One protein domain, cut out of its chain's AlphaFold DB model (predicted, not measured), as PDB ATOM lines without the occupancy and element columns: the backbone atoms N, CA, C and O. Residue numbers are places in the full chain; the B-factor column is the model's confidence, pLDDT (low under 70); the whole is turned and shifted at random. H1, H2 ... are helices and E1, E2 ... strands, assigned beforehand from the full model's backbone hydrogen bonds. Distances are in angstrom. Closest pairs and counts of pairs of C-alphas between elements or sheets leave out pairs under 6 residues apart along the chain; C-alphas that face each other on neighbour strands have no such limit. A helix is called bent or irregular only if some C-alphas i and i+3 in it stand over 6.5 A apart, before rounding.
ATOM      1  N   SER A  21     176.775 127.136 109.236       95.62
ATOM      2  CA  SER A  21     175.686 127.079 110.221       95.62
ATOM      3  C   SER A  21     175.245 128.457 110.716       95.62
ATOM      4  O   SER A  21     174.086 128.623 111.092       95.62
ATOM      5  N   VAL A  22     176.111 129.477 110.644       96.19
ATOM      6  CA  VAL A  22     175.778 130.855 111.037       96.19
ATOM      7  C   VAL A  22     174.562 131.387 110.269       96.19
ATOM      8  O   VAL A  22     173.796 132.166 110.831       96.19
ATOM      9  N   ASN A  23     174.347 130.964 109.018       92.94
ATOM     10  CA  ASN A  23     173.197 131.397 108.210       92.94
ATOM     11  C   ASN A  23     171.955 130.520 108.379       92.94
ATOM     12  O   ASN A  23     170.849 130.973 108.094       92.94
ATOM     13  N   SER A  24     172.122 129.266 108.793       91.38
ATOM     14  CA  SER A  24     171.025 128.298 108.912       91.38
ATOM     15  C   SER A  24     170.543 128.103 110.351       91.38
ATOM     16  O   SER A  24     169.579 127.366 110.589       91.38
ATOM     17  N   ALA A  25     171.185 128.775 111.310       93.44
ATOM     18  CA  ALA A  25     170.844 128.697 112.716       93.44
ATOM     19  C   ALA A  25     169.374 129.090 112.953       93.44
ATOM     20  O   ALA A  25     168.858 130.076 112.424       93.44
ATOM     21  N   LYS A  26     168.664 128.315 113.777       94.44
ATOM     22  CA  LYS A  26     167.257 128.605 114.096       94.44
ATOM     23  C   LYS A  26     167.146 129.888 114.912       94.44
ATOM     24  O   LYS A  26     168.089 130.268 115.601       94.44
ATOM     25  N   CYS A  27     166.004 130.566 114.836       92.56
ATOM     26  CA  CYS A  27     165.756 131.816 115.566       92.56
ATOM     27  C   CYS A  27     166.787 132.927 115.299       92.56
ATOM     28  O   CYS A  27     167.051 133.748 116.180       92.56
ATOM     29  N   LEU A  28     167.413 132.939 114.117       90.81
ATOM     30  CA  LEU A  28     168.158 134.109 113.660       90.81
ATOM     31  C   LEU A  28     167.201 135.290 113.555       90.81
ATOM     32  O   LEU A  28     166.129 135.185 112.965       90.81
ATOM     33  N   GLN A  29     167.601 136.402 114.157       86.44
ATOM     34  CA  GLN A  29     166.916 137.666 113.957       86.44
ATOM     35  C   GLN A  29     167.278 138.210 112.581       86.44
ATOM     36  O   GLN A  29     168.366 137.940 112.061       86.44
ATOM     37  N   GLU A  30     166.390 139.014 112.012       89.88
ATOM     38  CA  GLU A  30     166.771 139.826 110.869       89.88
ATOM     39  C   GLU A  30     167.907 140.767 111.271       89.88
ATOM     40  O   GLU A  30     167.915 141.353 112.357       89.88
ATOM     41  N   MET A  31     168.903 140.874 110.394       91.81
ATOM     42  CA  MET A  31     169.986 141.821 110.598       91.81
ATOM     43  C   MET A  31     169.396 143.233 110.614       91.81
ATOM     44  O   MET A  31     168.704 143.592 109.661       91.81
ATOM     45  N   PRO A  32     169.700 144.053 111.632       93.44
ATOM     46  CA  PRO A  32     169.157 145.397 111.703       93.44
ATOM     47  C   PRO A  32     169.629 146.209 110.495       93.44
ATOM     48  O   PRO A  32     170.821 146.256 110.167       93.44
ATOM     49  N   THR A  33     168.681 146.863 109.838       96.50
ATOM     50  CA  THR A  33     168.930 147.771 108.724       96.50
ATOM     51  C   THR A  33     169.715 148.997 109.191       96.50
ATOM     52  O   THR A  33     169.713 149.368 110.370       96.50
ATOM     53  N   LEU A  34     170.360 149.699 108.256       96.94
ATOM     54  CA  LEU A  34     171.023 150.965 108.579       96.94
ATOM     55  C   LEU A  34     170.035 152.005 109.141       96.94
ATOM     56  O   LEU A  34     170.400 152.798 110.011       96.94
ATOM     57  N   LEU A  35     168.777 151.982 108.694       98.06
ATOM     58  CA  LEU A  35     167.732 152.860 109.216       98.06
ATOM     59  C   LEU A  35     167.445 152.573 110.698       98.06
ATOM     60  O   LEU A  35     167.419 153.499 111.504       98.06
ATOM     61  N   GLU A  36     167.308 151.307 111.087       97.62
ATOM     62  CA  GLU A  36     167.086 150.928 112.490       97.62
ATOM     63  C   GLU A  36     168.296 151.256 113.371       97.62
ATOM     64  O   GLU A  36     168.144 151.848 114.443       97.62
ATOM     65  N   ILE A  37     169.505 150.940 112.892       98.06
ATOM     66  CA  ILE A  37     170.763 151.257 113.580       98.06
ATOM     67  C   ILE A  37     170.901 152.772 113.777       98.06
ATOM     68  O   ILE A  37     171.255 153.227 114.869       98.06
ATOM     69  N   SER A  38     170.615 153.570 112.746       98.12
ATOM     70  CA  SER A  38     170.709 155.032 112.822       98.12
ATOM     71  C   SER A  38     169.638 155.631 113.733       98.12
ATOM     72  O   SER A  38     169.961 156.496 114.546       98.12
ATOM     73  N   LYS A  39     168.390 155.147 113.676       98.25
ATOM     74  CA  LYS A  39     167.311 155.575 114.579       98.25
ATOM     75  C   LYS A  39     167.681 155.310 116.037       98.25
ATOM     76  O   LYS A  39     167.559 156.212 116.860       98.25
ATOM     77  N   PHE A  40     168.199 154.120 116.343       97.56
ATOM     78  CA  PHE A  40     168.688 153.789 117.682       97.56
ATOM     79  C   PHE A  40     169.841 154.708 118.111       97.56
ATOM     80  O   PHE A  40     169.813 155.283 119.195       97.56
ATOM     81  N   SER A  41     170.845 154.875 117.249       98.19
ATOM     82  CA  SER A  41     172.071 155.613 117.582       98.19
ATOM     83  C   SER A  41     171.841 157.114 117.755       98.19
ATOM     84  O   SER A  41     172.513 157.760 118.558       98.19
ATOM     85  N   ASN A  42     170.868 157.682 117.038       97.69
ATOM     86  CA  ASN A  42     170.523 159.097 117.147       97.69
ATOM     87  C   ASN A  42     169.965 159.483 118.525       97.69
ATOM     88  O   ASN A  42     170.116 160.643 118.906       97.69
ATOM     89  N   ASN A  43     169.453 158.526 119.308       97.25
ATOM     90  CA  ASN A  43     169.061 158.735 120.712       97.25
ATOM     91  C   ASN A  43     170.248 159.077 121.637       97.25
ATOM     92  O   ASN A  43     170.070 159.373 122.817       97.25
ATOM     93  N   PHE A  44     171.478 159.009 121.123       97.50
ATOM     94  CA  PHE A  44     172.693 159.337 121.865       97.50
ATOM     95  C   PHE A  44     173.457 160.527 121.276       97.50
ATOM     96  O   PHE A  44     174.485 160.918 121.819       97.50
ATOM     97  N   LEU A  45     172.968 161.116 120.178       95.50
ATOM     98  CA  LEU A  45     173.625 162.198 119.437       95.50
ATOM     99  C   LEU A  45     172.738 163.448 119.389       95.50
ATOM    100  O   LEU A  45     172.433 163.963 118.308       95.50
ATOM    101  N   HIS A  46     172.317 163.923 120.560       91.81
ATOM    102  CA  HIS A  46     171.460 165.096 120.710       91.81
ATOM    103  C   HIS A  46     172.257 166.385 120.897       91.81
ATOM    104  O   HIS A  46     173.220 166.437 121.670       91.81
ATOM    105  N   ARG A  47     171.778 167.451 120.257       93.06
ATOM    106  CA  ARG A  47     172.189 168.816 120.588       93.06
ATOM    107  C   ARG A  47     171.593 169.216 121.936       93.06
ATOM    108  O   ARG A  47     170.570 168.691 122.364       93.06
ATOM    109  N   GLY A  48     172.269 170.132 122.601       92.69
ATOM    110  CA  GLY A  48     171.836 170.753 123.843       92.69
ATOM    111  C   GLY A  48     172.222 172.225 123.831       92.69
ATOM    112  O   GLY A  48     172.323 172.837 122.773       92.69
ATOM    113  N   ASN A  49     172.475 172.780 125.006       91.50
ATOM    114  CA  ASN A  49     172.825 174.188 125.203       91.50
ATOM    115  C   ASN A  49     174.137 174.372 125.983       91.50
ATOM    116  O   ASN A  49     174.451 175.481 126.401       91.50
ATOM    117  N   LYS A  50     174.894 173.290 126.211       91.00
ATOM    118  CA  LYS A  50     176.144 173.335 126.975       91.00
ATOM    119  C   LYS A  50     177.351 173.412 126.053       91.00
ATOM    120  O   LYS A  50     177.422 172.695 125.052       91.00
ATOM    121  N   GLU A  51     178.325 174.221 126.442       95.56
ATOM    122  CA  GLU A  51     179.698 174.072 125.971       95.56
ATOM    123  C   GLU A  51     180.416 173.037 126.839       95.56
ATOM    124  O   GLU A  51     180.297 173.047 128.066       95.56
ATOM    125  N   VAL A  52     181.137 172.109 126.212       96.25
ATOM    126  CA  VAL A  52     181.803 171.014 126.922       96.25
ATOM    127  C   VAL A  52     183.194 170.790 126.349       96.25
ATOM    128  O   VAL A  52     183.367 170.626 125.143       96.25
ATOM    129  N   ALA A  53     184.191 170.719 127.230       96.94
ATOM    130  CA  ALA A  53     185.530 170.261 126.886       96.94
ATOM    131  C   ALA A  53     185.711 168.788 127.290       96.94
ATOM    132  O   ALA A  53     185.528 168.415 128.455       96.94
ATOM    133  N   ILE A  54     186.067 167.925 126.336       97.44
ATOM    134  CA  ILE A  54     186.238 166.482 126.565       97.44
ATOM    135  C   ILE A  54     187.502 166.003 125.866       97.44
ATOM    136  O   ILE A  54     187.616 166.124 124.657       97.44
ATOM    137  N   ASN A  55     188.444 165.414 126.610       95.75
ATOM    138  CA  ASN A  55     189.648 164.778 126.054       95.75
ATOM    139  C   ASN A  55     190.471 165.664 125.086       95.75
ATOM    140  O   ASN A  55     191.137 165.142 124.197       95.75
ATOM    141  N   GLY A  56     190.451 166.989 125.272       94.12
ATOM    142  CA  GLY A  56     191.150 167.952 124.410       94.12
ATOM    143  C   GLY A  56     190.319 168.503 123.245       94.12
ATOM    144  O   GLY A  56     190.815 169.355 122.517       94.12
ATOM    145  N   PHE A  57     189.068 168.068 123.096       97.94
ATOM    146  CA  PHE A  57     188.090 168.643 122.174       97.94
ATOM    147  C   PHE A  57     187.237 169.689 122.892       97.94
ATOM    148  O   PHE A  57     186.980 169.551 124.092       97.94
ATOM    149  N   LYS A  58     186.783 170.709 122.161       97.88
ATOM    150  CA  LYS A  58     185.832 171.718 122.639       97.88
ATOM    151  C   LYS A  58     184.584 171.641 121.770       97.88
ATOM    152  O   LYS A  58     184.675 171.810 120.564       97.88
ATOM    153  N   PHE A  59     183.440 171.381 122.387       97.94
ATOM    154  CA  PHE A  59     182.160 171.270 121.699       97.94
ATOM    155  C   PHE A  59     181.182 172.316 122.216       97.94
ATOM    156  O   PHE A  59     181.223 172.683 123.392       97.94
ATOM    157  N   ARG A  60     180.277 172.761 121.347       96.94
ATOM    158  CA  ARG A  60     179.228 173.737 121.658       96.94
ATOM    159  C   ARG A  60     177.855 173.133 121.442       96.94
ATOM    160  O   ARG A  60     177.670 172.364 120.502       96.94
ATOM    161  N   ASN A  61     176.879 173.561 122.240       96.12
ATOM    162  CA  ASN A  61     175.477 173.147 122.138       96.12
ATOM    163  C   ASN A  61     175.312 171.619 122.165       96.12
ATOM    164  O   ASN A  61     174.627 171.030 121.324       96.12
ATOM    165  N   GLU A  62     175.962 170.962 123.125       96.62
ATOM    166  CA  GLU A  62     175.890 169.511 123.308       96.62
ATOM    167  C   GLU A  62     174.994 169.127 124.485       96.62
ATOM    168  O   GLU A  62     174.871 169.850 125.477       96.62
ATOM    169  N   SER A  63     174.350 167.967 124.366       96.88
ATOM    170  CA  SER A  63     173.606 167.359 125.469       96.88
ATOM    171  C   SER A  63     174.538 166.579 126.406       96.88
ATOM    172  O   SER A  63     175.637 166.155 126.030       96.88
ATOM    173  N   GLU A  64     174.073 166.318 127.631       96.56
ATOM    174  CA  GLU A  64     174.785 165.435 128.564       96.56
ATOM    175  C   GLU A  64     174.901 164.006 128.011       96.56
ATOM    176  O   GLU A  64     175.918 163.340 128.184       96.56
ATOM    177  N   THR A  65     173.880 163.527 127.295       97.00
ATOM    178  CA  THR A  65     173.895 162.194 126.678       97.00
ATOM    179  C   THR A  65     174.980 162.082 125.608       97.00
ATOM    180  O   THR A  65     175.792 161.159 125.685       97.00
ATOM    181  N   SER A  66     175.083 163.050 124.689       97.44
ATOM    182  CA  SER A  66     176.164 163.086 123.688       97.44
ATOM    183  C   SER A  66     177.537 163.183 124.345       97.44
ATOM    184  O   SER A  66     178.474 162.489 123.953       97.44
ATOM    185  N   SER A  67     177.654 163.999 125.395       97.81
ATOM    186  CA  SER A  67     178.900 164.166 126.149       97.81
ATOM    187  C   SER A  67     179.346 162.861 126.814       97.81
ATOM    188  O   SER A  67     180.517 162.479 126.721       97.81
ATOM    189  N   ARG A  68     178.415 162.129 127.442       96.88
ATOM    190  CA  ARG A  68     178.674 160.800 128.017       96.88
ATOM    191  C   ARG A  68     179.051 159.784 126.946       96.88
ATOM    192  O   ARG A  68     179.995 159.032 127.176       96.88
ATOM    193  N   LEU A  69     178.390 159.799 125.788       97.69
ATOM    194  CA  LEU A  69     178.746 158.942 124.656       97.69
ATOM    195  C   LEU A  69     180.178 159.222 124.174       97.69
ATOM    196  O   LEU A  69     180.981 158.305 124.040       97.69
ATOM    197  N   PHE A  70     180.563 160.483 123.975       98.12
ATOM    198  CA  PHE A  70     181.923 160.794 123.522       98.12
ATOM    199  C   PHE A  70     182.986 160.332 124.536       98.12
ATOM    200  O   PHE A  70     184.007 159.751 124.153       98.12
ATOM    201  N   ARG A  71     182.726 160.495 125.844       97.31
ATOM    202  CA  ARG A  71     183.564 159.928 126.924       97.31
ATOM    203  C   ARG A  71     183.544 158.397 126.937       97.31
ATOM    204  O   ARG A  71     184.524 157.769 127.336       97.31
ATOM    205  N   SER A  72     182.435 157.777 126.533       96.12
ATOM    206  CA  SER A  72     182.312 156.323 126.431       96.12
ATOM    207  C   SER A  72     182.995 155.762 125.187       96.12
ATOM    208  O   SER A  72     183.334 154.584 125.207       96.12
ATOM    209  N   LEU A  73     183.293 156.573 124.173       97.31
ATOM    210  CA  LEU A  73     183.989 156.150 122.957       97.31
ATOM    211  C   LEU A  73     185.454 156.588 122.898       97.31
ATOM    212  O   LEU A  73     186.182 156.100 122.043       97.31
ATOM    213  N   THR A  74     185.932 157.456 123.790       97.62
ATOM    214  CA  THR A  74     187.306 157.979 123.723       97.62
ATOM    215  C   THR A  74     187.983 158.038 125.092       97.62
ATOM    216  O   THR A  74     187.336 158.203 126.127       97.62
ATOM    217  N   ARG A  75     189.314 157.917 125.120       96.94
ATOM    218  CA  ARG A  75     190.148 158.120 126.316       96.94
ATOM    219  C   ARG A  75     191.270 159.101 126.006       96.94
ATOM    220  O   ARG A  75     191.984 158.927 125.023       96.94
ATOM    221  N   SER A  76     191.466 160.094 126.871       96.50
ATOM    222  CA  SER A  76     192.463 161.157 126.671       96.50
ATOM    223  C   SER A  76     193.877 160.623 126.424       96.50
ATOM    224  O   SER A  76     194.530 161.047 125.476       96.50
ATOM    225  N   TYR A  77     194.351 159.669 127.231       96.38
ATOM    226  CA  TYR A  77     195.697 159.107 127.074       96.38
ATOM    227  C   TYR A  77     195.853 158.283 125.785       96.38
ATOM    228  O   TYR A  77     196.931 158.270 125.197       96.38
ATOM    229  N   VAL A  78     194.781 157.630 125.319       97.25
ATOM    230  CA  VAL A  78     194.787 156.866 124.063       97.25
ATOM    231  C   VAL A  78     194.828 157.820 122.882       97.25
ATOM    232  O   VAL A  78     195.698 157.683 122.032       97.25
ATOM    233  N   LEU A  79     193.960 158.835 122.878       97.06
ATOM    234  CA  LEU A  79     193.955 159.887 121.863       97.06
ATOM    235  C   LEU A  79     195.327 160.553 121.741       97.06
ATOM    236  O   LEU A  79     195.830 160.672 120.635       97.06
ATOM    237  N   LYS A  80     195.977 160.904 122.858       96.00
ATOM    238  CA  LYS A  80     197.336 161.479 122.850       96.00
ATOM    239  C   LYS A  80     198.377 160.568 122.193       96.00
ATOM    240  O   LYS A  80     199.287 161.070 121.541       96.00
ATOM    241  N   LYS A  81     198.275 159.249 122.385       96.06
ATOM    242  CA  LYS A  81     199.181 158.281 121.752       96.06
ATOM    243  C   LYS A  81     198.870 158.129 120.259       96.06
ATOM    244  O   LYS A  81     199.789 158.165 119.450       96.06
ATOM    245  N   LEU A  82     197.591 158.016 119.903       95.88
ATOM    246  CA  LEU A  82     197.139 157.870 118.516       95.88
ATOM    247  C   LEU A  82     197.323 159.149 117.681       95.88
ATOM    248  O   LEU A  82     197.510 159.051 116.477       95.88
ATOM    249  N   ASP A  83     197.374 160.336 118.292       94.94
ATOM    250  CA  ASP A  83     197.666 161.614 117.607       94.94
ATOM    251  C   ASP A  83     199.050 161.615 116.926       94.94
ATOM    252  O   ASP A  83     199.314 162.431 116.047       94.94
ATOM    253  N   LYS A  84     199.930 160.682 117.320       95.31
ATOM    254  CA  LYS A  84     201.258 160.459 116.728       95.31
ATOM    255  C   LYS A  84     201.312 159.267 115.767       95.31
ATOM    256  O   LYS A  84     202.350 159.043 115.159       95.31
ATOM    257  N   HIS A  85     200.238 158.488 115.659       95.88
ATOM    258  CA  HIS A  85     200.168 157.321 114.783       95.88
ATOM    259  C   HIS A  85     199.711 157.744 113.383       95.88
ATOM    260  O   HIS A  85     198.775 158.538 113.254       95.88
ATOM    261  N   GLU A  86     200.333 157.210 112.334       95.12
ATOM    262  CA  GLU A  86     200.071 157.608 110.942       95.12
ATOM    263  C   GLU A  86     198.591 157.446 110.547       95.12
ATOM    264  O   GLU A  86     197.959 158.406 110.097       95.12
ATOM    265  N   ASP A  87     197.996 156.297 110.882       94.88
ATOM    266  CA  ASP A  87     196.589 155.989 110.592       94.88
ATOM    267  C   ASP A  87     195.557 156.883 111.295       94.88
ATOM    268  O   ASP A  87     194.404 156.946 110.864       94.88
ATOM    269  N   PHE A  88     195.935 157.564 112.382       97.69
ATOM    270  CA  PHE A  88     194.991 158.257 113.267       97.69
ATOM    271  C   PHE A  88     195.219 159.763 113.362       97.69
ATOM    272  O   PHE A  88     194.263 160.507 113.585       97.69
ATOM    273  N   SER A  89     196.461 160.223 113.209       97.44
ATOM    274  CA  SER A  89     196.847 161.619 113.443       97.44
ATOM    275  C   SER A  89     196.031 162.608 112.602       97.44
ATOM    276  O   SER A  89     195.544 163.611 113.122       97.44
ATOM    277  N   HIS A  90     195.815 162.306 111.320       98.12
ATOM    278  CA  HIS A  90     195.021 163.141 110.420       98.12
ATOM    279  C   HIS A  90     193.541 163.204 110.837       98.12
ATOM    280  O   HIS A  90     192.960 164.287 110.843       98.12
ATOM    281  N   LEU A  91     192.960 162.083 111.282       98.38
ATOM    282  CA  LEU A  91     191.567 162.007 111.746       98.38
ATOM    283  C   LEU A  91     191.360 162.782 113.046       98.38
ATOM    284  O   LEU A  91     190.377 163.497 113.201       98.38
ATOM    285  N   ILE A  92     192.300 162.666 113.989       98.25
ATOM    286  CA  ILE A  92     192.231 163.388 115.265       98.25
ATOM    287  C   ILE A  92     192.360 164.897 115.029       98.25
ATOM    288  O   ILE A  92     191.632 165.669 115.652       98.25
ATOM    289  N   LYS A  93     193.244 165.328 114.120       98.06
ATOM    290  CA  LYS A  93     193.366 166.740 113.722       98.06
ATOM    291  C   LYS A  93     192.082 167.259 113.075       98.06
ATOM    292  O   LYS A  93     191.599 168.305 113.492       98.06
ATOM    293  N   ALA A  94     191.505 166.519 112.127       98.44
ATOM    294  CA  ALA A  94     190.235 166.885 111.502       98.44
ATOM    295  C   ALA A  94     189.107 166.990 112.543       98.44
ATOM    296  O   ALA A  94     188.424 168.008 112.628       98.44
ATOM    297  N   ALA A  95     188.998 166.003 113.435       98.38
ATOM    298  CA  ALA A  95     188.005 165.990 114.502       98.38
ATOM    299  C   ALA A  95     188.162 167.148 115.506       98.38
ATOM    300  O   ALA A  95     187.175 167.581 116.095       98.38
ATOM    301  N   LYS A  96     189.382 167.662 115.729       97.50
ATOM    302  CA  LYS A  96     189.624 168.831 116.599       97.50
ATOM    303  C   LYS A  96     189.079 170.137 116.005       97.50
ATOM    304  O   LYS A  96     188.845 171.066 116.770       97.50
ATOM    305  N   ASN A  97     188.843 170.191 114.693       97.62
ATOM    306  CA  ASN A  97     188.235 171.343 114.019       97.62
ATOM    307  C   ASN A  97     186.696 171.331 114.090       97.62
ATOM    308  O   ASN A  97     186.048 172.241 113.582       97.62
ATOM    309  N   CYS A  98     186.100 170.299 114.691       97.94
ATOM    310  CA  CYS A  98     184.657 170.176 114.833       97.94
ATOM    311  C   CYS A  98     184.133 170.854 116.104       97.94
ATOM    312  O   CYS A  98     184.535 170.503 117.212       97.94
ATOM    313  N   ASP A  99     183.096 171.679 115.952       96.31
ATOM    314  CA  ASP A  99     182.381 172.309 117.076       96.31
ATOM    315  C   ASP A  99     181.279 171.422 117.693       96.31
ATOM    316  O   ASP A  99     180.612 171.820 118.652       96.31
ATOM    317  N   SER A 100     181.049 170.220 117.152       97.56
ATOM    318  CA  SER A 100     180.035 169.277 117.646       97.56
ATOM    319  C   SER A 100     180.571 167.857 117.790       97.56
ATOM    320  O   SER A 100     181.431 167.417 117.021       97.56
ATOM    321  N   ILE A 101     179.993 167.103 118.730       98.38
ATOM    322  CA  ILE A 101     180.353 165.698 118.982       98.38
ATOM    323  C   ILE A 101     180.068 164.836 117.753       98.38
ATOM    324  O   ILE A 101     180.870 163.975 117.399       98.38
ATOM    325  N   ARG A 102     178.946 165.084 117.068       97.94
ATOM    326  CA  ARG A 102     178.574 164.353 115.850       97.94
ATOM    327  C   ARG A 102     179.607 164.541 114.735       97.94
ATOM    328  O   ARG A 102     180.001 163.555 114.124       97.94
ATOM    329  N   CYS A 103     180.055 165.776 114.501       98.19
ATOM    330  CA  CYS A 103     181.113 166.070 113.529       98.19
ATOM    331  C   CYS A 103     182.413 165.352 113.911       98.19
ATOM    332  O   CYS A 103     182.942 164.588 113.110       98.19
ATOM    333  N   ALA A 104     182.870 165.501 115.159       98.62
ATOM    334  CA  ALA A 104     184.125 164.894 115.593       98.62
ATOM    335  C   ALA A 104     184.102 163.364 115.490       98.62
ATOM    336  O   ALA A 104     185.073 162.761 115.047       98.62
ATOM    337  N   LEU A 105     182.991 162.717 115.856       98.56
ATOM    338  CA  LEU A 105     182.845 161.270 115.693       98.56
ATOM    339  C   LEU A 105     182.847 160.854 114.217       98.56
ATOM    340  O   LEU A 105     183.461 159.841 113.896       98.56
ATOM    341  N   ASN A 106     182.216 161.616 113.319       98.38
ATOM    342  CA  ASN A 106     182.254 161.311 111.887       98.38
ATOM    343  C   ASN A 106     183.686 161.342 111.338       98.38
ATOM    344  O   ASN A 106     184.053 160.433 110.598       98.38
ATOM    345  N   GLU A 107     184.495 162.323 111.743       98.50
ATOM    346  CA  GLU A 107     185.914 162.389 111.370       98.50
ATOM    347  C   GLU A 107     186.702 161.204 111.945       98.50
ATOM    348  O   GLU A 107     187.363 160.469 111.214       98.50
ATOM    349  N   LEU A 108     186.573 160.949 113.253       98.38
ATOM    350  CA  LEU A 108     187.285 159.865 113.935       98.38
ATOM    351  C   LEU A 108     186.951 158.484 113.341       98.38
ATOM    352  O   LEU A 108     187.828 157.658 113.118       98.38
ATOM    353  N   PHE A 109     185.684 158.206 113.049       97.81
ATOM    354  CA  PHE A 109     185.255 156.883 112.587       97.81
ATOM    355  C   PHE A 109     185.164 156.755 111.061       97.81
ATOM    356  O   PHE A 109     184.675 155.736 110.578       97.81
ATOM    357  N   LYS A 110     185.656 157.745 110.301       97.00
ATOM    358  CA  LYS A 110     185.615 157.772 108.828       97.00
ATOM    359  C   LYS A 110     184.196 157.627 108.261       97.00
ATOM    360  O   LYS A 110     183.953 156.868 107.324       97.00
ATOM    361  N   GLY A 111     183.252 158.369 108.835       97.25
ATOM    362  CA  GLY A 111     181.903 158.524 108.301       97.25
ATOM    363  C   GLY A 111     180.777 158.083 109.232       97.25
ATOM    364  O   GLY A 111     180.946 157.345 110.204       97.25
ATOM    365  N   GLN A 112     179.579 158.550 108.896       97.62
ATOM    366  CA  GLN A 112     178.390 158.455 109.740       97.62
ATOM    367  C   GLN A 112     177.903 157.016 109.966       97.62
ATOM    368  O   GLN A 112     177.465 156.674 111.064       97.62
ATOM    369  N   GLU A 113     178.007 156.148 108.958       98.19
ATOM    370  CA  GLU A 113     177.599 154.746 109.088       98.19
ATOM    371  C   GLU A 113     178.437 153.999 110.140       98.19
ATOM    372  O   GLU A 113     177.893 153.261 110.967       98.19
ATOM    373  N   MET A 114     179.752 154.235 110.162       98.25
ATOM    374  CA  MET A 114     180.663 153.651 111.151       98.25
ATOM    375  C   MET A 114     180.363 154.152 112.566       98.25
ATOM    376  O   MET A 114     180.381 153.358 113.514       98.25
ATOM    377  N   VAL A 115     180.028 155.441 112.708       98.44
ATOM    378  CA  VAL A 115     179.588 156.029 113.982       98.44
ATOM    379  C   VAL A 115     178.335 155.325 114.487       98.44
ATOM    380  O   VAL A 115     178.324 154.843 115.618       98.44
ATOM    381  N   TYR A 116     177.298 155.200 113.656       98.69
ATOM    382  CA  TYR A 116     176.055 154.555 114.077       98.69
ATOM    383  C   TYR A 116     176.263 153.089 114.465       98.69
ATOM    384  O   TYR A 116     175.786 152.658 115.511       98.69
ATOM    385  N   LYS A 117     177.037 152.319 113.697       98.50
ATOM    386  CA  LYS A 117     177.322 150.918 114.051       98.50
ATOM    387  C   LYS A 117     178.126 150.795 115.348       98.50
ATOM    388  O   LYS A 117     177.844 149.910 116.151       98.50
ATOM    389  N   THR A 118     179.074 151.702 115.584       98.12
ATOM    390  CA  THR A 118     179.854 151.757 116.832       98.12
ATOM    391  C   THR A 118     178.969 152.072 118.040       98.12
ATOM    392  O   THR A 118     179.053 151.388 119.060       98.12
ATOM    393  N   ILE A 119     178.088 153.074 117.927       98.19
ATOM    394  CA  ILE A 119     177.137 153.435 118.991       98.19
ATOM    395  C   ILE A 119     176.177 152.277 119.250       98.19
ATOM    396  O   ILE A 119     175.964 151.907 120.399       98.19
ATOM    397  N   TYR A 120     175.635 151.671 118.194       97.44
ATOM    398  CA  TYR A 120     174.715 150.548 118.308       97.44
ATOM    399  C   TYR A 120     175.337 149.370 119.060       97.44
ATOM    400  O   TYR A 120     174.750 148.891 120.027       97.44
ATOM    401  N   LEU A 121     176.551 148.948 118.694       96.94
ATOM    402  CA  LEU A 121     177.265 147.884 119.408       96.94
ATOM    403  C   LEU A 121     177.541 148.251 120.876       96.94
ATOM    404  O   LEU A 121     177.287 147.440 121.773       96.94
ATOM    405  N   SER A 122     177.997 149.478 121.135       96.19
ATOM    406  CA  SER A 122     178.353 149.904 122.491       96.19
ATOM    407  C   SER A 122     177.137 150.075 123.393       96.19
ATOM    408  O   SER A 122     177.195 149.699 124.560       96.19
ATOM    409  N   GLU A 123     176.044 150.645 122.893       95.00
ATOM    410  CA  GLU A 123     174.905 151.009 123.737       95.00
ATOM    411  C   GLU A 123     173.838 149.920 123.810       95.00
ATOM    412  O   GLU A 123     173.224 149.759 124.866       95.00
ATOM    413  N   LYS A 124     173.664 149.115 122.752       93.69
ATOM    414  CA  LYS A 124     172.750 147.966 122.787       93.69
ATOM    415  C   LYS A 124     173.372 146.760 123.488       93.69
ATOM    416  O   LYS A 124     172.723 146.153 124.331       93.69
ATOM    417  N   TYR A 125     174.626 146.435 123.170       94.00
ATOM    418  CA  TYR A 125     175.273 145.200 123.639       94.00
ATOM    419  C   TYR A 125     176.407 145.433 124.638       94.00
ATOM    420  O   TYR A 125     176.915 144.478 125.222       94.00
ATOM    421  N   GLY A 126     176.825 146.684 124.856       94.62
ATOM    422  CA  GLY A 126     177.959 146.962 125.730       94.62
ATOM    423  C   GLY A 126     179.313 146.622 125.122       94.62
ATOM    424  O   GLY A 126     180.273 146.470 125.875       94.62
ATOM    425  N   LEU A 127     179.401 146.479 123.797       96.06
ATOM    426  CA  LEU A 127     180.611 146.079 123.078       96.06
ATOM    427  C   LEU A 127     181.267 147.292 122.415       96.06
ATOM    428  O   LEU A 127     180.684 147.953 121.561       96.06
ATOM    429  N   SER A 128     182.498 147.594 122.812       96.00
ATOM    430  CA  SER A 128     183.231 148.774 122.361       96.00
ATOM    431  C   SER A 128     184.160 148.439 121.199       96.00
ATOM    432  O   SER A 128     185.263 147.941 121.430       96.00
ATOM    433  N   THR A 129     183.770 148.869 119.998       97.12
ATOM    434  CA  THR A 129     184.595 148.850 118.775       97.12
ATOM    435  C   THR A 129     185.502 150.056 118.596       97.12
ATOM    436  O   THR A 129     186.223 150.145 117.607       97.12
ATOM    437  N   SER A 130     185.484 151.002 119.537       97.12
ATOM    438  CA  SER A 130     186.282 152.215 119.406       97.12
ATOM    439  C   SER A 130     187.786 151.946 119.563       97.12
ATOM    440  O   SER A 130     188.215 151.532 120.654       97.12
ATOM    441  N   PRO A 131     188.614 152.276 118.552       96.81
ATOM    442  CA  PRO A 131     190.062 152.243 118.706       96.81
ATOM    443  C   PRO A 131     190.557 153.378 119.612       96.81
ATOM    444  O   PRO A 131     191.556 153.251 120.305       96.81
ATOM    445  N   TYR A 132     189.790 154.457 119.767       97.44
ATOM    446  CA  TYR A 132     190.146 155.602 120.614       97.44
ATOM    447  C   TYR A 132     190.055 155.329 122.124       97.44
ATOM    448  O   TYR A 132     190.223 156.235 122.945       97.44
ATOM    449  N   ARG A 133     189.799 154.073 122.505       94.69
ATOM    450  CA  ARG A 133     189.871 153.558 123.879       94.69
ATOM    451  C   ARG A 133     190.976 152.535 124.100       94.69
ATOM    452  O   ARG A 133     191.230 152.187 125.254       94.69
ATOM    453  N   ASN A 134     191.601 152.077 123.026       93.06
ATOM    454  CA  ASN A 134     192.445 150.900 122.966       93.06
ATOM    455  C   ASN A 134     193.684 151.266 122.141       93.06
ATOM    456  O   ASN A 134     193.601 151.479 120.940       93.06
ATOM    457  N   ASN A 135     194.835 151.423 122.790       89.31
ATOM    458  CA  ASN A 135     196.037 151.976 122.152       89.31
ATOM    459  C   ASN A 135     196.749 151.019 121.174       89.31
ATOM    460  O   ASN A 135     197.819 151.351 120.668       89.31
ATOM    461  N   ASP A 136     196.175 149.844 120.996       92.56
ATOM    462  CA  ASP A 136     196.604 148.686 120.230       92.56
ATOM    463  C   ASP A 136     195.514 148.248 119.236       92.56
ATOM    464  O   ASP A 136     195.633 147.197 118.618       92.56
ATOM    465  N   ALA A 137     194.450 149.041 119.078       95.81
ATOM    466  CA  ALA A 137     193.343 148.745 118.181       95.81
ATOM    467  C   ALA A 137     193.469 149.499 116.851       95.81
ATOM    468  O   ALA A 137     193.695 150.709 116.830       95.81
ATOM    469  N   ALA A 138     193.246 148.791 115.748       95.81
ATOM    470  CA  ALA A 138     193.103 149.362 114.415       95.81
ATOM    471  C   ALA A 138     191.705 149.963 114.187       95.81
ATOM    472  O   ALA A 138     190.723 149.621 114.854       95.81
ATOM    473  N   LEU A 139     191.609 150.836 113.180       95.75
ATOM    474  CA  LEU A 139     190.327 151.254 112.616       95.75
ATOM    475  C   LEU A 139     189.669 150.077 111.898       95.75
ATOM    476  O   LEU A 139     190.301 149.396 111.093       95.75
ATOM    477  N   LEU A 140     188.380 149.881 112.160       96.69
ATOM    478  CA  LEU A 140     187.567 148.919 111.427       96.69
ATOM    479  C   LEU A 140     187.010 149.559 110.151       96.69
ATOM    480  O   LEU A 140     186.694 150.747 110.131       96.69
ATOM    481  N   ASN A 141     186.832 148.758 109.103       96.25
ATOM    482  CA  ASN A 141     186.086 149.141 107.902       96.25
ATOM    483  C   ASN A 141     184.650 148.575 107.916       96.25
ATOM    484  O   ASN A 141     184.280 147.760 108.767       96.25
ATOM    485  N   LEU A 142     183.827 148.979 106.943       96.31
ATOM    486  CA  LEU A 142     182.424 148.556 106.856       96.31
ATOM    487  C   LEU A 142     182.247 147.039 106.696       96.31
ATOM    488  O   LEU A 142     181.325 146.470 107.283       96.31
ATOM    489  N   LYS A 143     183.126 146.364 105.940       96.25
ATOM    490  CA  LYS A 143     183.073 144.903 105.752       96.25
ATOM    491  C   LYS A 143     183.291 144.186 107.086       96.25
ATOM    492  O   LYS A 143     182.519 143.288 107.423       96.25
ATOM    493  N   GLN A 144     184.278 144.629 107.859       97.19
ATOM    494  CA  GLN A 144     184.578 144.094 109.187       97.19
ATOM    495  C   GLN A 144     183.440 144.384 110.176       97.19
ATOM    496  O   GLN A 144     182.970 143.466 110.841       97.19
ATOM    497  N   MET A 145     182.911 145.615 110.212       97.69
ATOM    498  CA  MET A 145     181.761 145.957 111.066       97.69
ATOM    499  C   MET A 145     180.511 145.135 110.733       97.69
ATOM    500  O   MET A 145     179.781 144.731 111.635       97.69
ATOM    501  N   ASN A 146     180.265 144.846 109.454       96.50
ATOM    502  CA  ASN A 146     179.152 143.995 109.031       96.50
ATOM    503  C   ASN A 146     179.341 142.530 109.444       96.50
ATOM    504  O   ASN A 146     178.362 141.867 109.787       96.50
ATOM    505  N   ALA A 147     180.574 142.019 109.411       97.12
ATOM    506  CA  ALA A 147     180.887 140.684 109.915       97.12
ATOM    507  C   ALA A 147     180.730 140.611 111.444       97.12
ATOM    508  O   ALA A 147     180.136 139.663 111.951       97.12
ATOM    509  N   ILE A 148     181.157 141.656 112.163       98.00
ATOM    510  CA  ILE A 148     180.947 141.784 113.610       98.00
ATOM    511  C   ILE A 148     179.455 141.768 113.933       98.00
ATOM    512  O   ILE A 148     179.011 140.932 114.712       98.00
ATOM    513  N   LEU A 149     178.655 142.631 113.296       97.12
ATOM    514  CA  LEU A 149     177.205 142.666 113.514       97.12
ATOM    515  C   LEU A 149     176.550 141.309 113.233       97.12
ATOM    516  O   LEU A 149     175.635 140.933 113.955       97.12
ATOM    517  N   LYS A 150     177.038 140.560 112.235       96.56
ATOM    518  CA  LYS A 150     176.556 139.206 111.949       96.56
ATOM    519  C   LYS A 150     176.839 138.234 113.096       96.56
ATOM    520  O   LYS A 150     175.935 137.502 113.481       96.56
ATOM    521  N   GLY A 151     178.047 138.251 113.663       96.62
ATOM    522  CA  GLY A 151     178.371 137.450 114.850       96.62
ATOM    523  C   GLY A 151     177.550 137.866 116.074       96.62
ATOM    524  O   GLY A 151     177.019 137.015 116.779       96.62
ATOM    525  N   ILE A 152     177.344 139.171 116.283       95.50
ATOM    526  CA  ILE A 152     176.491 139.684 117.370       95.50
ATOM    527  C   ILE A 152     175.025 139.284 117.191       95.50
ATOM    528  O   ILE A 152     174.342 139.041 118.179       95.50
ATOM    529  N   ASN A 153     174.540 139.150 115.957       93.88
ATOM    530  CA  ASN A 153     173.165 138.738 115.666       93.88
ATOM    531  C   ASN A 153     172.851 137.280 116.069       93.88
ATOM    532  O   ASN A 153     171.695 136.854 116.056       93.88
ATOM    533  N   LEU A 154     173.873 136.506 116.444       95.25
ATOM    534  CA  LEU A 154     173.698 135.201 117.076       95.25
ATOM    535  C   LEU A 154     173.288 135.324 118.550       95.25
ATOM    536  O   LEU A 154     172.672 134.392 119.071       95.25
ATOM    537  N   ILE A 155     173.551 136.464 119.201       93.38
ATOM    538  CA  ILE A 155     173.047 136.756 120.546       93.38
ATOM    539  C   ILE A 155     171.522 136.964 120.474       93.38
ATOM    540  O   ILE A 155     171.034 137.752 119.657       93.38
ATOM    541  N   PRO A 156     170.736 136.292 121.327       91.00
ATOM    542  CA  PRO A 156     169.284 136.439 121.325       91.00
ATOM    543  C   PRO A 156     168.836 137.845 121.737       91.00
ATOM    544  O   PRO A 156     169.419 138.454 122.629       91.00
ATOM    545  N   SER A 157     167.753 138.352 121.145       86.56
ATOM    546  CA  SER A 157     167.245 139.711 121.393       86.56
ATOM    547  C   SER A 157     166.814 139.935 122.837       86.56
ATOM    548  O   SER A 157     166.784 141.071 123.305       86.56
ATOM    549  N   HIS A 158     166.449 138.861 123.538       87.50
ATOM    550  CA  HIS A 158     165.992 138.912 124.916       87.50
ATOM    551  C   HIS A 158     167.132 138.945 125.931       87.50
ATOM    552  O   HIS A 158     166.816 139.126 127.112       87.50
ATOM    553  N   PHE A 159     168.391 138.760 125.507       88.50
ATOM    554  CA  PHE A 159     169.545 138.870 126.394       88.50
ATOM    555  C   PHE A 159     169.660 140.298 126.920       88.50
ATOM    556  O   PHE A 159     169.595 141.249 126.134       88.50
ATOM    557  N   PRO A 160     169.856 140.473 128.235       85.31
ATOM    558  CA  PRO A 160     170.169 141.784 128.767       85.31
ATOM    559  C   PRO A 160     171.557 142.235 128.292       85.31
ATOM    560  O   PRO A 160     172.380 141.449 127.812       85.31
ATOM    561  N   ARG A 161     171.843 143.526 128.459       89.81
ATOM    562  CA  ARG A 161     173.176 144.088 128.218       89.81
ATOM    563  C   ARG A 161     174.135 143.604 129.314       89.81
ATOM    564  O   ARG A 161     174.293 144.257 130.339       89.81
ATOM    565  N   LEU A 162     174.778 142.457 129.082       87.62
ATOM    566  CA  LEU A 162     175.648 141.785 130.062       87.62
ATOM    567  C   LEU A 162     176.925 142.560 130.383       87.62
ATOM    568  O   LEU A 162     177.463 142.472 131.484       87.62
ATOM    569  N   TRP A 163     177.427 143.328 129.419       90.50
ATOM    570  CA  TRP A 163     178.655 144.087 129.585       90.50
ATOM    571  C   TRP A 163     178.363 145.577 129.609       90.50
ATOM    572  O   TRP A 163     177.576 146.106 128.828       90.50
ATOM    573  N   LYS A 164     179.065 146.307 130.473       86.75
ATOM    574  CA  LYS A 164     178.992 147.769 130.435       86.75
ATOM    575  C   LYS A 164     179.733 148.279 129.192       86.75
ATOM    576  O   LYS A 164     179.160 149.068 128.445       86.75
ATOM    577  N   ARG A 165     180.980 147.833 128.969       88.56
ATOM    578  CA  ARG A 165     181.898 148.296 127.900       88.56
ATOM    579  C   ARG A 165     182.989 147.253 127.580       88.56
ATOM    580  O   ARG A 165     184.178 147.552 127.707       88.56
ATOM    581  N   LYS A 166     182.609 146.016 127.248       94.50
ATOM    582  CA  LYS A 166     183.557 144.952 126.880       94.50
ATOM    583  C   LYS A 166     184.278 145.335 125.585       94.50
ATOM    584  O   LYS A 166     183.676 145.874 124.660       94.50
ATOM    585  N   ARG A 167     185.591 145.123 125.557       95.12
ATOM    586  CA  ARG A 167     186.436 145.355 124.379       95.12
ATOM    587  C   ARG A 167     185.980 144.440 123.237       95.12
ATOM    588  O   ARG A 167     185.697 143.280 123.497       95.12
ATOM    589  N   LEU A 168     185.901 144.977 122.021       97.38
ATOM    590  CA  LEU A 168     185.753 144.227 120.774       97.38
ATOM    591  C   LEU A 168     186.534 144.991 119.715       97.38
ATOM    592  O   LEU A 168     186.036 145.986 119.203       97.38
ATOM    593  N   VAL A 169     187.777 144.621 119.439       96.44
ATOM    594  CA  VAL A 169     188.623 145.409 118.527       96.44
ATOM    595  C   VAL A 169     189.458 144.515 117.642       96.44
ATOM    596  O   VAL A 169     189.777 143.396 118.018       96.44
ATOM    597  N   ARG A 170     189.863 145.044 116.492       96.19
ATOM    598  CA  ARG A 170     190.937 144.452 115.707       96.19
ATOM    599  C   ARG A 170     192.278 144.955 116.232       96.19
ATOM    600  O   ARG A 170     192.428 146.167 116.387       96.19
ATOM    601  N   HIS A 171     193.231 144.066 116.484       95.94
ATOM    602  CA  HIS A 171     194.584 144.467 116.858       95.94
ATOM    603  C   HIS A 171     195.258 145.244 115.708       95.94
ATOM    604  O   HIS A 171     195.003 144.985 114.532       95.94
ATOM    605  N   ILE A 172     196.088 146.231 116.045       92.62
ATOM    606  CA  ILE A 172     196.697 147.153 115.077       92.62
ATOM    607  C   ILE A 172     197.882 146.556 114.322       92.62
ATOM    608  O   ILE A 172     198.114 146.891 113.168       92.62
ATOM    609  N   LYS A 173     198.639 145.668 114.971       91.81
ATOM    610  CA  LYS A 173     199.753 144.976 114.322       91.81
ATOM    611  C   LYS A 173     199.245 143.891 113.377       91.81
ATOM    612  O   LYS A 173     198.425 143.067 113.776       91.81
ATOM    613  N   GLU A 174     199.795 143.888 112.169       90.06
ATOM    614  CA  GLU A 174     199.394 143.011 111.067       90.06
ATOM    615  C   GLU A 174     199.967 141.585 111.159       90.06
ATOM    616  O   GLU A 174     199.451 140.682 110.509       90.06
ATOM    617  N   ASP A 175     201.010 141.360 111.954       88.62
ATOM    618  CA  ASP A 175     201.704 140.072 112.101       88.62
ATOM    619  C   ASP A 175     201.118 139.182 113.207       88.62
ATOM    620  O   ASP A 175     201.292 137.962 113.185       88.62
ATOM    621  N   ILE A 176     200.386 139.764 114.162       90.44
ATOM    622  CA  ILE A 176     199.773 138.988 115.242       90.44
ATOM    623  C   ILE A 176     198.721 138.032 114.680       90.44
ATOM    624  O   ILE A 176     197.884 138.396 113.852       90.44
ATOM    625  N   GLY A 177     198.766 136.804 115.190       89.38
ATOM    626  CA  GLY A 177     197.880 135.713 114.815       89.38
ATOM    627  C   GLY A 177     198.523 134.726 113.847       89.38
ATOM    628  O   GLY A 177     198.093 133.581 113.818       89.38
ATOM    629  N   TYR A 178     199.578 135.099 113.118       89.69
ATOM    630  CA  TYR A 178     200.356 134.151 112.315       89.69
ATOM    631  C   TYR A 178     201.482 133.552 113.170       89.69
ATOM    632  O   TYR A 178     202.568 134.117 113.278       89.69
ATOM    633  N   GLY A 179     201.206 132.428 113.837       79.25
ATOM    634  CA  GLY A 179     202.179 131.712 114.662       79.25
ATOM    635  C   GLY A 179     202.794 130.506 113.947       79.25
ATOM    636  O   GLY A 179     202.223 129.962 113.005       79.25
ATOM    637  N   HIS A 180     203.936 130.023 114.446       71.50
ATOM    638  CA  HIS A 180     204.586 128.808 113.927       71.50
ATOM    639  C   HIS A 180     203.739 127.533 114.085       71.50
ATOM    640  O   HIS A 180     203.954 126.564 113.366       71.50
ATOM    641  N   VAL A 181     202.795 127.532 115.031       72.81
ATOM    642  CA  VAL A 181     201.955 126.373 115.391       72.81
ATOM    643  C   VAL A 181     200.544 126.480 114.784       72.81
ATOM    644  O   VAL A 181     199.723 125.590 114.967       72.81
ATOM    645  N   GLY A 182     200.250 127.555 114.047       83.19
ATOM    646  CA  GLY A 182     198.948 127.775 113.420       83.19
ATOM    647  C   GLY A 182     198.490 129.229 113.464       83.19
ATOM    648  O   GLY A 182     199.198 130.122 113.937       83.19
ATOM    649  N   MET A 183     197.281 129.453 112.951       91.56
ATOM    650  CA  MET A 183     196.656 130.770 112.917       91.56
ATOM    651  C   MET A 183     195.755 130.970 114.131       91.56
ATOM    652  O   MET A 183     194.879 130.157 114.407       91.56
ATOM    653  N   ILE A 184     195.944 132.082 114.830       92.94
ATOM    654  CA  ILE A 184     195.051 132.539 115.889       92.94
ATOM    655  C   ILE A 184     194.201 133.656 115.295       92.94
ATOM    656  O   ILE A 184     194.714 134.710 114.914       92.94
ATOM    657  N   PHE A 185     192.897 133.420 115.198       95.81
ATOM    658  CA  PHE A 185     191.961 134.382 114.624       95.81
ATOM    659  C   PHE A 185     191.530 135.439 115.647       95.81
ATOM    660  O   PHE A 185     191.420 136.618 115.310       95.81
ATOM    661  N   ALA A 186     191.300 135.033 116.894       96.81
ATOM    662  CA  ALA A 186     190.891 135.922 117.968       96.81
ATOM    663  C   ALA A 186     191.287 135.364 119.346       96.81
ATOM    664  O   ALA A 186     191.976 134.348 119.435       96.81
ATOM    665  N   ASN A 187     190.914 136.070 120.415       95.69
ATOM    666  CA  ASN A 187     191.084 135.603 121.787       95.69
ATOM    667  C   ASN A 187     189.894 135.983 122.684       95.69
ATOM    668  O   ASN A 187     189.089 136.856 122.340       95.69
ATOM    669  N   ALA A 188     189.861 135.431 123.902       94.06
ATOM    670  CA  ALA A 188     188.772 135.628 124.866       94.06
ATOM    671  C   ALA A 188     188.573 137.089 125.342       94.06
ATOM    672  O   ALA A 188     187.549 137.450 125.945       94.06
ATOM    673  N   SER A 189     189.526 137.986 125.067       94.00
ATOM    674  CA  SER A 189     189.351 139.433 125.262       94.00
ATOM    675  C   SER A 189     188.559 140.107 124.131       94.00
ATOM    676  O   SER A 189     188.290 141.306 124.227       94.00
ATOM    677  N   ILE A 190     188.123 139.329 123.137       95.88
ATOM    678  CA  ILE A 190     187.498 139.733 121.872       95.88
ATOM    679  C   ILE A 190     188.405 140.686 121.094       95.88
ATOM    680  O   ILE A 190     188.019 141.764 120.630       95.88
ATOM    681  N   GLU A 191     189.664 140.288 121.005       96.25
ATOM    682  CA  GLU A 191     190.618 140.889 120.097       96.25
ATOM    683  C   GLU A 191     190.683 140.068 118.815       96.25
ATOM    684  O   GLU A 191     190.910 138.867 118.867       96.25
ATOM    685  N   LEU A 192     190.455 140.721 117.680       97.69
ATOM    686  CA  LEU A 192     190.462 140.119 116.354       97.69
ATOM    687  C   LEU A 192     191.837 140.343 115.723       97.69
ATOM    688  O   LEU A 192     192.311 141.482 115.641       97.69
ATOM    689  N   TYR A 193     192.468 139.271 115.265       97.00
ATOM    690  CA  TYR A 193     193.797 139.308 114.668       97.00
ATOM    691  C   TYR A 193     193.750 139.340 113.146       97.00
ATOM    692  O   TYR A 193     192.695 139.225 112.521       97.00
ATOM    693  N   THR A 194     194.905 139.541 112.522       95.50
ATOM    694  CA  THR A 194     194.992 139.662 111.066       95.50
ATOM    695  C   THR A 194     194.455 138.444 110.321       95.50
ATOM    696  O   THR A 194     193.704 138.659 109.365       95.50
ATOM    697  N   PRO A 195     194.712 137.193 110.757       96.50
ATOM    698  CA  PRO A 195     194.122 136.034 110.101       96.50
ATOM    699  C   PRO A 195     192.588 136.051 110.109       96.50
ATOM    700  O   PRO A 195     191.969 135.627 109.136       96.50
ATOM    701  N   TRP A 196     191.949 136.596 111.158       97.12
ATOM    702  CA  TRP A 196     190.485 136.728 111.179       97.12
ATOM    703  C   TRP A 196     190.001 137.606 110.038       97.12
ATOM    704  O   TRP A 196     188.966 137.322 109.456       97.12
ATOM    705  N   ASP A 197     190.739 138.658 109.686       94.94
ATOM    706  CA  ASP A 197     190.353 139.540 108.591       94.94
ATOM    707  C   ASP A 197     190.678 138.962 107.209       94.94
ATOM    708  O   ASP A 197     189.860 139.075 106.288       94.94
ATOM    709  N   ARG A 198     191.855 138.343 107.063       94.69
ATOM    710  CA  ARG A 198     192.403 137.930 105.763       94.69
ATOM    711  C   ARG A 198     191.959 136.541 105.316       94.69
ATOM    712  O   ARG A 198     191.675 136.371 104.137       94.69
ATOM    713  N   GLU A 199     191.852 135.596 106.244       95.56
ATOM    714  CA  GLU A 199     191.686 134.170 105.921       95.56
ATOM    715  C   GLU A 199     190.235 133.708 106.044       95.56
ATOM    716  O   GLU A 199     189.798 132.792 105.351       95.56
ATOM    717  N   LEU A 200     189.457 134.356 106.917       96.69
ATOM    718  CA  LEU A 200     188.068 133.977 107.147       96.69
ATOM    719  C   LEU A 200     187.105 134.723 106.218       96.69
ATOM    720  O   LEU A 200     187.157 135.950 106.027       96.69
ATOM    721  N   ASP A 201     186.135 133.975 105.701       96.12
ATOM    722  CA  ASP A 201     184.959 134.541 105.060       96.12
ATOM    723  C   ASP A 201     184.016 135.198 106.093       96.12
ATOM    724  O   ASP A 201     184.306 135.311 107.286       96.12
ATOM    725  N   LYS A 202     182.864 135.696 105.635       95.94
ATOM    726  CA  LYS A 202     181.910 136.390 106.513       95.94
ATOM    727  C   LYS A 202     181.347 135.476 107.614       95.94
ATOM    728  O   LYS A 202     180.995 135.979 108.682       95.94
ATOM    729  N   ASP A 203     181.234 134.181 107.351       96.19
ATOM    730  CA  ASP A 203     180.627 133.205 108.254       96.19
ATOM    731  C   ASP A 203     181.639 132.745 109.297       96.19
ATOM    732  O   ASP A 203     181.335 132.782 110.486       96.19
ATOM    733  N   GLY A 204     182.868 132.438 108.877       97.56
ATOM    734  CA  GLY A 204     183.981 132.138 109.774       97.56
ATOM    735  C   GLY A 204     184.290 133.306 110.703       97.56
ATOM    736  O   GLY A 204     184.477 133.110 111.905       97.56
ATOM    737  N   LYS A 205     184.231 134.546 110.195       98.19
ATOM    738  CA  LYS A 205     184.368 135.756 111.021       98.19
ATOM    739  C   LYS A 205     183.307 135.844 112.114       98.19
ATOM    740  O   LYS A 205     183.628 136.178 113.256       98.19
ATOM    741  N   ALA A 206     182.055 135.568 111.755       97.50
ATOM    742  CA  ALA A 206     180.923 135.607 112.671       97.50
ATOM    743  C   ALA A 206     180.970 134.459 113.691       97.50
ATOM    744  O   ALA A 206     180.738 134.713 114.870       97.50
ATOM    745  N   TYR A 207     181.320 133.242 113.257       98.00
ATOM    746  CA  TYR A 207     181.531 132.086 114.131       98.00
ATOM    747  C   TYR A 207     182.630 132.374 115.150       98.00
ATOM    748  O   TYR A 207     182.383 132.282 116.346       98.00
ATOM    749  N   THR A 208     183.810 132.795 114.682       98.00
ATOM    750  CA  THR A 208     184.965 133.080 115.547       98.00
ATOM    751  C   THR A 208     184.613 134.135 116.587       98.00
ATOM    752  O   THR A 208     184.837 133.941 117.775       98.00
ATOM    753  N   LEU A 209     183.976 135.236 116.173       98.25
ATOM    754  CA  LEU A 209     183.521 136.254 117.118       98.25
ATOM    755  C   LEU A 209     182.531 135.681 118.145       98.25
ATOM    756  O   LEU A 209     182.591 136.024 119.324       98.25
ATOM    757  N   PHE A 210     181.603 134.832 117.706       98.00
ATOM    758  CA  PHE A 210     180.619 134.236 118.599       98.00
ATOM    759  C   PHE A 210     181.230 133.229 119.574       98.00
ATOM    760  O   PHE A 210     180.818 133.192 120.731       98.00
ATOM    761  N   HIS A 211     182.246 132.483 119.148       98.31
ATOM    762  CA  HIS A 211     183.069 131.659 120.025       98.31
ATOM    763  C   HIS A 211     183.715 132.519 121.129       98.31
ATOM    764  O   HIS A 211     183.559 132.217 122.313       98.31
ATOM    765  N   GLU A 212     184.315 133.669 120.792       98.25
ATOM    766  CA  GLU A 212     184.883 134.568 121.812       98.25
ATOM    767  C   GLU A 212     183.828 135.187 122.735       98.25
ATOM    768  O   GLU A 212     184.064 135.445 123.920       98.25
ATOM    769  N   ILE A 213     182.618 135.414 122.226       97.69
ATOM    770  CA  ILE A 213     181.470 135.782 123.060       97.69
ATOM    771  C   ILE A 213     181.096 134.625 123.992       97.69
ATOM    772  O   ILE A 213     180.775 134.877 125.152       97.69
ATOM    773  N   GLY A 214     181.206 133.377 123.532       97.69
ATOM    774  CA  GLY A 214     181.091 132.163 124.338       97.69
ATOM    775  C   GLY A 214     182.048 132.166 125.527       97.69
ATOM    776  O   GLY A 214     181.589 132.021 126.659       97.69
ATOM    777  N   HIS A 215     183.334 132.468 125.312       97.81
ATOM    778  CA  HIS A 215     184.298 132.677 126.406       97.81
ATOM    779  C   HIS A 215     183.821 133.746 127.392       97.81
ATOM    780  O   HIS A 215     183.865 133.566 128.606       97.81
ATOM    781  N   ASN A 216     183.310 134.870 126.891       96.19
ATOM    782  CA  ASN A 216     182.846 135.970 127.739       96.19
ATOM    783  C   ASN A 216     181.593 135.645 128.550       96.19
ATOM    784  O   ASN A 216     181.478 136.083 129.697       96.19
ATOM    785  N   LEU A 217     180.676 134.872 127.977       95.06
ATOM    786  CA  LEU A 217     179.544 134.305 128.697       95.06
ATOM    787  C   LEU A 217     180.042 133.312 129.752       95.06
ATOM    788  O   LEU A 217     179.634 133.408 130.907       95.06
ATOM    789  N   ALA A 218     180.981 132.432 129.406       94.56
ATOM    790  CA  ALA A 218     181.578 131.491 130.348       94.56
ATOM    791  C   ALA A 218     182.236 132.206 131.542       94.56
ATOM    792  O   ALA A 218     182.002 131.818 132.686       94.56
ATOM    793  N   TYR A 219     182.959 133.310 131.317       92.75
ATOM    794  CA  TYR A 219     183.491 134.154 132.394       92.75
ATOM    795  C   TYR A 219     182.391 134.803 133.240       92.75
ATOM    796  O   TYR A 219     182.477 134.786 134.469       92.75
ATOM    797  N   PHE A 220     181.354 135.359 132.606       90.75
ATOM    798  CA  PHE A 220     180.236 135.995 133.310       90.75
ATOM    799  C   PHE A 220     179.516 135.011 134.246       90.75
ATOM    800  O   PHE A 220     179.233 135.344 135.396       90.75
TER     801      PHE A 220
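Overview. This is residues 21 to 220 of the 358 residues of an uncharacterized protein of Halobacteriovorax sp. Y22 (UniProt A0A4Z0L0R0). Two helices side by side, H7 and H8, lie in the middle and join two ends of a mostly helical body. At one end the strand hairpin E1 and E2 covers H3 and H6, with H5 and H4 beyond H6; at the other the long H10 crosses H8, and a 41-residue link without named elements winds between H8 and H9. You will find 200 printed residues with ten named helices and two antiparallel strands, in the order H1, H2, E1, E2, then H3 to H10. The whole is compact, with a radius of gyration of the C-alphas of 17.0 A and spans of 50 by 39 by 28 A.

Arrangement. Start at H1, residues 21 to 24; it touches residues 203 to 207 alone of H10, residues 202 to 220, closest at the C-alphas of Val 22 and Asp 203, 6.1 A. H2, residues 34 to 42, touches H7, residues 112 to 124, at a steep tilt of 68 degrees, only just short of about perpendicular; the closest C-alphas are Ser 41 and Tyr 116, 5.4 A. Next look at the hairpin of E1, residues 47 to 54, which bends by 90 degrees at residue 50, and E2, residues 57 to 62; N 52 and O 59 are within hydrogen-bond range at 2.9 A. H3, residues 64 to 73, touches H6, residues 101 to 108, closest at the C-alphas of Ser 66 and Ile 101, 6.8 A. H4, residues 76 to 82, only just touches H5, residues 86 to 96, with 3 pairs of C-alphas within 8 A, closest Leu 82 and Phe 88, 5.7 A. H5 and H6 form a helical hairpin, the C-alphas of Ala 95 and Ala 104 closest at 4.2 A. H6 and H7 touch only at the corner by their link, closest at the C-alphas of Asn 106 and Gln 112, 5.3 A. H7 touches H8, residues 142 to 152, at a shallow tilt of 18 degrees, closest at the C-alphas of Met 114 and Leu 142, 6.9 A. H8 touches residues 202 to 210 alone of H10 at a steep tilt of 48 degrees, closest at the C-alphas of Gly 151 and Ala 206, 3.8 A. H9, residues 194 to 198, only just touches H10, with 3 pairs of C-alphas within 8 A, closest Trp 196 and Lys 205, 6.2 A. Every O i to N i+4 pair is within hydrogen-bond range in H2, H3, H4, H6, H7, H8, H9 and H10; H5 has 5 of 7, and H1 is too short for such a pair.

Along the chain. Find C-alpha 21, where H1 begins, at (175.686, 127.079, 110.221). E1 spans 15.4 A, H5 16.3 A and H7 17.7 A; H5 is irregular, with C-alphas 87 and 90 7.3 A apart. H10 runs 26.9 A to C-alpha 220 at (180.236, 135.995, 133.310).

Size, cuts and confidence. The C-alphas of Asn 49 and Val 181 are the two farthest apart, at 56.8 A. The links H7 to H8 and H8 to H9 are long, and the printed part has no cut. No printed residue is under 70 in pLDDT.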